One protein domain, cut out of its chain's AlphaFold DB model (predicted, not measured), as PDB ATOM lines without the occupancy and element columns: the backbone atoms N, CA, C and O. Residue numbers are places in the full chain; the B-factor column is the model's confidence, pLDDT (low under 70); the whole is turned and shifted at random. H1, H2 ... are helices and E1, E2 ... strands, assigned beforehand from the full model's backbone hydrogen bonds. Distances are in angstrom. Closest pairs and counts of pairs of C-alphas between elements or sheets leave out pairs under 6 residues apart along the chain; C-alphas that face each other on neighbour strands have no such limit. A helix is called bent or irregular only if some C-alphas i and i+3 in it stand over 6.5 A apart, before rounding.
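What this domain is: This is residues 15 to 76 of the 317 residues of a protein of Tatumella sp. OPLPL6 (UniProt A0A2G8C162). A small, compact body has its longest helix, H1, along one side, with H3 set crosswise at the end of H1 that holds Ala 15 and a small ribbon of two strands, E1 and E2, at the other end. H2 lies across from H1, between H3 and the ribbon, and the loop of residues 50 to 55 sticks out from the body. The printed part has 62 residues, with three named helices and two named strands in the order H1, E1, H2, H3, E2; the strands make an antiparallel sheet in the order E1 - E2. The class is mixed, helices and strands, with 31 residues in helices and 8 in strands. The whole is compact, with a radius of gyration of the C-alphas of 11.1 A, and its C-alphas span 30 by 21 by 18 A along their three main axes.

Where its parts are: H1 takes residues 15 to 27 and begins at C-alpha 15 at (294.508, 245.654, 194.742); its first and last C-alphas are 20.7 A apart. H1 is irregular: C-alphas 16 and 19 are 7.3 A apart, and its line is a rough one. A tight link, with 0 residues between them, joins it to the strand E1, residues 28 to 31, which is 9.2 A from first to last C-alpha. After 6 residues comes the helix H2, residues 38 to 46, which measures 11.8 A and begins at C-alpha 38 at (287.781, 255.517, 205.972). After 9 more residues the helix H3, residues 56 to 64, measures 12.2 A. The strand E2, residues 72 to 75, follows after 7 residues; it is 10.4 A long and ends at C-alpha 75 at (280.940, 253.988, 213.108).

How they stand to each other: H1 touches H3 with 10 pairs of C-alphas within 8 A, the closest being those of Ala 15 and Ile 63 at 4.4 A. Their lines are about perpendicular, at 83 degrees. H1 and H2 are close but not clearly touching: their closest C-alphas, those of Phe 24 and Leu 42, are 7.9 A apart. Their lines are about perpendicular, at 77 degrees. The closest C-alphas of H1 and E2 are those of Leu 27 and Leu 75, 5.9 A apart. E1 and E2 are antiparallel neighbours, with 138 degrees between their N-to-C directions. C-alphas 28 and 75 face each other at 4.5 A, and N 29 and O 74, as well as N 74 and O 29, are within hydrogen-bond range at 2.9 A. The closest C-alphas of H2 and E2 are those of Leu 38 and Tyr 73, at 6.4 A. H2 and H3 only just touch, with 3 pairs of C-alphas within 8 A, the closest being those of Asp 39 and Asn 57 at 6.2 A. The lines of H2 and H3 are about perpendicular, at 82 degrees. E1 and H3 are apart. In H2 and H3 every O i to N i+4 pair is within hydrogen-bond range; in H1 2 of 9 are, beside 7 of 10 O i to N i+3 pairs.

The domain as a whole: The two C-alphas farthest apart are those of Lys 16 and Asn 33, at 31.8 A, and the first and last printed C-alphas, those of Ala 15 and Lys 76, are 25.8 A apart. The printed part has no cut. The links from E1 to H2, from H2 to H3 and from H3 to E2 are short. Residues 50 to 55, in the link from H2 to H3, stand free. The mean pLDDT of the printed part is 89.8, and no printed residue is under 70.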
ATOM      1  N   ALA A  15     295.821 246.188 195.114       92.44
ATOM      2  CA  ALA A  15     294.508 245.654 194.742       92.44
ATOM      3  C   ALA A  15     294.297 244.201 195.213       92.44
ATOM      4  O   ALA A  15     293.167 243.762 195.426       92.44
ATOM      5  N   LYS A  16     295.383 243.443 195.432       93.75
ATOM      6  CA  LYS A  16     295.324 242.078 195.981       93.75
ATOM      7  C   LYS A  16     294.988 242.043 197.471       93.75
ATOM      8  O   LYS A  16     294.640 240.979 197.975       93.75
ATOM      9  N   LEU A  17     295.081 243.173 198.171       93.06
ATOM     10  CA  LEU A  17     294.727 243.297 199.587       93.06
ATOM     11  C   LEU A  17     293.236 243.589 199.796       93.06
ATOM     12  O   LEU A  17     292.787 243.579 200.935       93.06
ATOM     13  N   SER A  18     292.466 243.828 198.731       92.75
ATOM     14  CA  SER A  18     291.056 244.241 198.795       92.75
ATOM     15  C   SER A  18     290.197 243.354 199.702       92.75
ATOM     16  O   SER A  18     289.488 243.858 200.568       92.75
ATOM     17  N   HIS A  19     290.342 242.032 199.584       92.31
ATOM     18  CA  HIS A  19     289.631 241.046 200.406       92.31
ATOM     19  C   HIS A  19     289.897 241.168 201.916       92.31
ATOM     20  O   HIS A  19     289.030 240.804 202.697       92.31
ATOM     21  N   LEU A  20     291.054 241.702 202.332       92.31
ATOM     22  CA  LEU A  20     291.365 241.958 203.745       92.31
ATOM     23  C   LEU A  20     290.756 243.272 204.248       92.31
ATOM     24  O   LEU A  20     290.615 243.452 205.451       92.31
ATOM     25  N   PHE A  21     290.434 244.205 203.344       92.00
ATOM     26  CA  PHE A  21     289.948 245.539 203.701       92.00
ATOM     27  C   PHE A  21     288.431 245.697 203.559       92.00
ATOM     28  O   PHE A  21     287.836 246.451 204.325       92.00
ATOM     29  N   TYR A  22     287.783 244.984 202.631       91.75
ATOM     30  CA  TYR A  22     286.319 244.995 202.511       91.75
ATOM     31  C   TYR A  22     285.578 244.631 203.810       91.75
ATOM     32  O   TYR A  22     284.596 245.316 204.104       91.75
ATOM     33  N   PRO A  23     286.043 243.659 204.624       93.88
ATOM     34  CA  PRO A  23     285.499 243.393 205.956       93.88
ATOM     35  C   PRO A  23     285.306 244.637 206.829       93.88
ATOM     36  O   PRO A  23     284.316 244.730 207.541       93.88
ATOM     37  N   PHE A  24     286.189 245.640 206.758       92.31
ATOM     38  CA  PHE A  24     286.061 246.841 207.595       92.31
ATOM     39  C   PHE A  24     284.830 247.686 207.282       92.31
ATOM     40  O   PHE A  24     284.378 248.451 208.135       92.31
ATOM     41  N   LEU A  25     284.257 247.546 206.085       91.69
ATOM     42  CA  LEU A  25     283.009 248.216 205.734       91.69
ATOM     43  C   LEU A  25     281.836 247.714 206.592       91.69
ATOM     44  O   LEU A  25     280.834 248.415 206.725       91.69
ATOM     45  N   SER A  26     281.961 246.543 207.231       93.00
ATOM     46  CA  SER A  26     280.975 246.052 208.195       93.00
ATOM     47  C   SER A  26     280.859 246.961 209.426       93.00
ATOM     48  O   SER A  26     279.786 246.997 210.028       93.00
ATOM     49  N   LEU A  27     281.893 247.750 209.749       94.38
ATOM     50  CA  LEU A  27     281.970 248.610 210.939       94.38
ATOM     51  C   LEU A  27     281.370 250.005 210.747       94.38
ATOM     52  O   LEU A  27     281.167 250.717 211.732       94.38
ATOM     53  N   VAL A  28     281.099 250.415 209.506       94.19
ATOM     54  CA  VAL A  28     280.768 251.808 209.176       94.19
ATOM     55  C   VAL A  28     279.473 251.947 208.383       94.19
ATOM     56  O   VAL A  28     279.082 251.055 207.633       94.19
ATOM     57  N   ASN A  29     278.829 253.102 208.526       94.94
ATOM     58  CA  ASN A  29     277.786 253.583 207.625       94.94
ATOM     59  C   ASN A  29     278.311 254.798 206.861       94.94
ATOM     60  O   ASN A  29     279.021 255.628 207.428       94.94
ATOM     61  N   GLU A  30     277.950 254.912 205.585       94.38
ATOM     62  CA  GLU A  30     278.179 256.135 204.815       94.38
ATOM     63  C   GLU A  30     277.338 257.280 205.396       94.38
ATOM     64  O   GLU A  30     276.180 257.076 205.766       94.38
ATOM     65  N   SER A  31     277.924 258.471 205.478       93.25
ATOM     66  CA  SER A  31     277.241 259.690 205.901       93.25
ATOM     67  C   SER A  31     277.535 260.838 204.942       93.25
ATOM     68  O   SER A  31     278.663 261.026 204.488       93.25
ATOM     69  N   GLU A  32     276.500 261.617 204.631       87.31
ATOM     70  CA  GLU A  32     276.599 262.795 203.763       87.31
ATOM     71  C   GLU A  32     276.900 264.084 204.549       87.31
ATOM     72  O   GLU A  32     277.469 265.026 203.997       87.31
ATOM     73  N   ASN A  33     276.541 264.135 205.838       82.44
ATOM     74  CA  ASN A  33     276.508 265.377 206.625       82.44
ATOM     75  C   ASN A  33     277.575 265.441 207.728       82.44
ATOM     76  O   ASN A  33     278.014 266.530 208.099       82.44
ATOM     77  N   ASP A  34     278.004 264.292 208.245       86.38
ATOM     78  CA  ASP A  34     278.989 264.153 209.317       86.38
ATOM     79  C   ASP A  34     279.952 262.986 209.031       86.38
ATOM     80  O   ASP A  34     279.888 262.340 207.987       86.38
ATOM     81  N   GLY A  35     280.931 262.778 209.910       91.12
ATOM     82  CA  GLY A  35     281.893 261.686 209.787       91.12
ATOM     83  C   GLY A  35     283.237 262.061 209.164       91.12
ATOM     84  O   GLY A  35     283.543 263.223 208.868       91.12
ATOM     85  N   VAL A  36     284.052 261.026 209.008       92.88
ATOM     86  CA  VAL A  36     285.474 261.082 208.652       92.88
ATOM     87  C   VAL A  36     285.764 260.136 207.489       92.88
ATOM     88  O   VAL A  36     284.919 259.329 207.098       92.88
ATOM     89  N   THR A  37     286.944 260.240 206.891       91.06
ATOM     90  CA  THR A  37     287.364 259.325 205.825       91.06
ATOM     91  C   THR A  37     287.643 257.926 206.384       91.06
ATOM     92  O   THR A  37     287.950 257.743 207.564       91.06
ATOM     93  N   LEU A  38     287.548 256.897 205.535       90.31
ATOM     94  CA  LEU A  38     287.781 255.517 205.972       90.31
ATOM     95  C   LEU A  38     289.220 255.302 206.472       90.31
ATOM     96  O   LEU A  38     289.437 254.516 207.390       90.31
ATOM     97  N   ASP A  39     290.203 256.012 205.911       88.94
ATOM     98  CA  ASP A  39     291.592 255.927 206.362       88.94
ATOM     99  C   ASP A  39     291.772 256.439 207.794       88.94
ATOM    100  O   ASP A  39     292.497 255.815 208.569       88.94
ATOM    101  N   GLU A  40     291.069 257.511 208.164       90.88
ATOM    102  CA  GLU A  40     291.041 258.036 209.529       90.88
ATOM    103  C   GLU A  40     290.421 257.017 210.493       90.88
ATOM    104  O   GLU A  40     291.021 256.724 211.527       90.88
ATOM    105  N   ILE A  41     289.288 256.398 210.137       92.25
ATOM    106  CA  ILE A  41     288.649 255.357 210.966       92.25
ATOM    107  C   ILE A  41     289.585 254.166 211.175       92.25
ATOM    108  O   ILE A  41     289.820 253.758 212.311       92.25
ATOM    109  N   LEU A  42     290.141 253.617 210.094       90.50
ATOM    110  CA  LEU A  42     291.034 252.461 210.165       90.50
ATOM    111  C   LEU A  42     292.304 252.770 210.957       90.50
ATOM    112  O   LEU A  42     292.793 251.930 211.714       90.50
ATOM    113  N   ASN A  43     292.843 253.978 210.797       89.81
ATOM    114  CA  ASN A  43     294.015 254.399 211.544       89.81
ATOM    115  C   ASN A  43     293.703 254.581 213.036       89.81
ATOM    116  O   ASN A  43     294.525 254.192 213.857       89.81
ATOM    117  N   ASN A  44     292.535 255.122 213.386       90.12
ATOM    118  CA  ASN A  44     292.133 255.328 214.778       90.12
ATOM    119  C   ASN A  44     291.790 254.008 215.484       90.12
ATOM    120  O   ASN A  44     292.174 253.811 216.633       90.12
ATOM    121  N   LEU A  45     291.095 253.092 214.804       90.94
ATOM    122  CA  LEU A  45     290.707 251.809 215.389       90.94
ATOM    123  C   LEU A  45     291.849 250.795 215.436       90.94
ATOM    124  O   LEU A  45     291.877 249.967 216.339       90.94
ATOM    125  N   PHE A  46     292.787 250.820 214.491       89.31
ATOM    126  CA  PHE A  46     293.730 249.706 214.342       89.31
ATOM    127  C   PHE A  46     295.183 250.122 214.169       89.31
ATOM    128  O   PHE A  46     296.043 249.253 214.128       89.31
ATOM    129  N   GLU A  47     295.477 251.414 214.001       90.31
ATOM    130  CA  GLU A  47     296.816 251.882 213.616       90.31
ATOM    131  C   GLU A  47     297.412 251.090 212.432       90.31
ATOM    132  O   GLU A  47     298.618 250.867 212.332       90.31
ATOM    133  N   ILE A  48     296.549 250.669 211.497       88.19
ATOM    134  CA  ILE A  48     296.885 249.700 210.441       88.19
ATOM    135  C   ILE A  48     297.986 250.194 209.487       88.19
ATOM    136  O   ILE A  48     298.651 249.410 208.807       88.19
ATOM    137  N   PHE A  49     298.191 251.511 209.414       87.88
ATOM    138  CA  PHE A  49     299.184 252.121 208.544       87.88
ATOM    139  C   PHE A  49     300.472 252.433 209.298       87.88
ATOM    140  O   PHE A  49     300.497 253.270 210.198       87.88
ATOM    141  N   SER A  50     301.583 251.869 208.818       86.38
ATOM    142  CA  SER A  50     302.917 252.291 209.250       86.38
ATOM    143  C   SER A  50     303.107 253.802 209.072       86.38
ATOM    144  O   SER A  50     302.722 254.375 208.051       86.38
ATOM    145  N   VAL A  51     303.813 254.427 210.017       84.69
ATOM    146  CA  VAL A  51     304.227 255.843 209.953       84.69
ATOM    147  C   VAL A  51     305.018 256.199 208.688       84.69
ATOM    148  O   VAL A  51     305.077 257.360 208.302       84.69
ATOM    149  N   ASN A  52     305.607 255.205 208.015       86.62
ATOM    150  CA  ASN A  52     306.382 255.391 206.785       86.62
ATOM    151  C   ASN A  52     305.520 255.419 205.508       86.62
ATOM    152  O   ASN A  52     306.063 255.575 204.408       86.62
ATOM    153  N   VAL A  53     304.202 255.217 205.617       86.19
ATOM    154  CA  VAL A  53     303.281 255.298 204.478       86.19
ATOM    155  C   VAL A  53     303.082 256.764 204.101       86.19
ATOM    156  O   VAL A  53     302.515 257.541 204.862       86.19
ATOM    157  N   ARG A  54     303.535 257.141 202.900       84.38
ATOM    158  CA  ARG A  54     303.532 258.544 202.439       84.38
ATOM    159  C   ARG A  54     302.139 259.108 202.149       84.38
ATOM    160  O   ARG A  54     301.918 260.295 202.345       84.38
ATOM    161  N   ASN A  55     301.233 258.283 201.624       85.19
ATOM    162  CA  ASN A  55     299.879 258.692 201.246       85.19
ATOM    163  C   ASN A  55     298.901 257.537 201.518       85.19
ATOM    164  O   ASN A  55     298.731 256.653 200.678       85.19
ATOM    165  N   LYS A  56     298.319 257.525 202.726       87.00
ATOM    166  CA  LYS A  56     297.392 256.479 203.196       87.00
ATOM    167  C   LYS A  56     296.121 256.430 202.342       87.00
ATOM    168  O   LYS A  56     295.720 255.351 201.920       87.00
ATOM    169  N   ASN A  57     295.585 257.598 201.993       83.12
ATOM    170  CA  ASN A  57     294.414 257.737 201.128       83.12
ATOM    171  C   ASN A  57     294.630 257.122 199.743       83.12
ATOM    172  O   ASN A  57     293.876 256.248 199.327       83.12
ATOM    173  N   GLN A  58     295.709 257.494 199.050       86.75
ATOM    174  CA  GLN A  58     296.008 256.917 197.736       86.75
ATOM    175  C   GLN A  58     296.307 255.411 197.815       86.75
ATOM    176  O   GLN A  58     296.042 254.677 196.866       86.75
ATOM    177  N   LEU A  59     296.877 254.928 198.925       89.94
ATOM    178  CA  LEU A  59     297.070 253.494 199.126       89.94
ATOM    179  C   LEU A  59     295.719 252.779 199.233       89.94
ATOM    180  O   LEU A  59     295.511 251.801 198.522       89.94
ATOM    181  N   LEU A  60     294.800 253.282 200.059       89.94
ATOM    182  CA  LEU A  60     293.457 252.719 200.195       89.94
ATOM    183  C   LEU A  60     292.669 252.756 198.888       89.94
ATOM    184  O   LEU A  60     292.057 251.754 198.540       89.94
ATOM    185  N   GLU A  61     292.768 253.835 198.113       89.50
ATOM    186  CA  GLU A  61     292.185 253.919 196.768       89.50
ATOM    187  C   GLU A  61     292.593 252.728 195.894       89.50
ATOM    188  O   GLU A  61     291.770 252.132 195.204       89.50
ATOM    189  N   LYS A  62     293.878 252.355 195.937       92.06
ATOM    190  CA  LYS A  62     294.393 251.211 195.179       92.06
ATOM    191  C   LYS A  62     293.981 249.864 195.764       92.06
ATOM    192  O   LYS A  62     294.074 248.877 195.043       92.06
ATOM    193  N   ILE A  63     293.580 249.809 197.033       92.94
ATOM    194  CA  ILE A  63     293.147 248.576 197.697       92.94
ATOM    195  C   ILE A  63     291.660 248.324 197.445       92.94
ATOM    196  O   ILE A  63     291.316 247.252 196.963       92.94
ATOM    197  N   ILE A  64     290.789 249.281 197.774       91.38
ATOM    198  CA  ILE A  64     289.330 249.075 197.790       91.38
ATOM    199  C   ILE A  64     288.578 249.804 196.672       91.38
ATOM    200  O   ILE A  64     287.433 249.449 196.421       91.38
ATOM    201  N   GLY A  65     289.210 250.757 195.980       89.75
ATOM    202  CA  GLY A  65     288.612 251.521 194.881       89.75
ATOM    203  C   GLY A  65     288.431 253.020 195.185       89.75
ATOM    204  O   GLY A  65     288.420 253.431 196.351       89.75
ATOM    205  N   PRO A  66     288.322 253.873 194.146       86.88
ATOM    206  CA  PRO A  66     288.189 255.325 194.292       86.88
ATOM    207  C   PRO A  66     286.841 255.789 194.856       86.88
ATOM    208  O   PRO A  66     286.754 256.892 195.391       86.88
ATOM    209  N   GLU A  67     285.798 254.966 194.781       85.00
ATOM    210  CA  GLU A  67     284.456 255.283 195.274       85.00
ATOM    211  C   GLU A  67     284.394 255.491 196.795       85.00
ATOM    212  O   GLU A  67     283.465 256.133 197.280       85.00
ATOM    213  N   PHE A  68     285.384 254.992 197.541       81.25
ATOM    214  CA  PHE A  68     285.468 255.110 199.000       81.25
ATOM    215  C   PHE A  68     286.196 256.384 199.467       81.25
ATOM    216  O   PHE A  68     286.082 256.755 200.631       81.25
ATOM    217  N   LEU A  69     286.926 257.077 198.582       75.44
ATOM    218  CA  LEU A  69     287.697 258.280 198.933       75.44
ATOM    219  C   LEU A  69     286.834 259.531 199.109       75.44
ATOM    220  O   LEU A  69     287.153 260.399 199.915       75.44
ATOM    221  N   SER A  70     285.778 259.667 198.305       78.12
ATOM    222  CA  SER A  70     284.908 260.849 198.332       78.12
ATOM    223  C   SER A  70     283.840 260.779 199.419       78.12
ATOM    224  O   SER A  70     283.092 261.737 199.603       78.12
ATOM    225  N   LYS A  71     283.734 259.633 200.094       89.12
ATOM    226  CA  LYS A  71     282.687 259.332 201.061       89.12
ATOM    227  C   LYS A  71     283.178 259.584 202.476       89.12
ATOM    228  O   LYS A  71     284.351 259.379 202.791       89.12
ATOM    229  N   LYS A  72     282.251 260.003 203.329       93.44
ATOM    230  CA  LYS A  72     282.459 260.057 204.770       93.44
ATOM    231  C   LYS A  72     281.732 258.906 205.431       93.44
ATOM    232  O   LYS A  72     280.733 258.402 204.922       93.44
ATOM    233  N   TYR A  73     282.269 258.502 206.569       94.50
ATOM    234  CA  TYR A  73     281.814 257.351 207.312       94.50
ATOM    235  C   TYR A  73     281.662 257.697 208.786       94.50
ATOM    236  O   TYR A  73     282.440 258.469 209.353       94.50
ATOM    237  N   VAL A  74     280.668 257.071 209.403       95.62
ATOM    238  CA  VAL A  74     280.472 257.028 210.852       95.62
ATOM    239  C   VAL A  74     280.500 255.575 211.307       95.62
ATOM    240  O   VAL A  74     280.106 254.676 210.559       95.62
ATOM    241  N   LEU A  75     280.976 255.327 212.525       95.56
ATOM    242  CA  LEU A  75     280.940 253.988 213.108       95.56
ATOM    243  C   LEU A  75     279.487 253.570 213.363       95.56
ATOM    244  O   LEU A  75     278.665 254.377 213.790       95.56
ATOM    245  N   LYS A  76     279.165 252.295 213.120       95.25
ATOM    246  CA  LYS A  76     277.832 251.742 213.427       95.25
ATOM    247  C   LYS A  76     277.536 251.707 214.923       95.25
ATOM    248  O   LYS A  76     276.371 251.663 215.312       95.25
TER     249      LYS A  76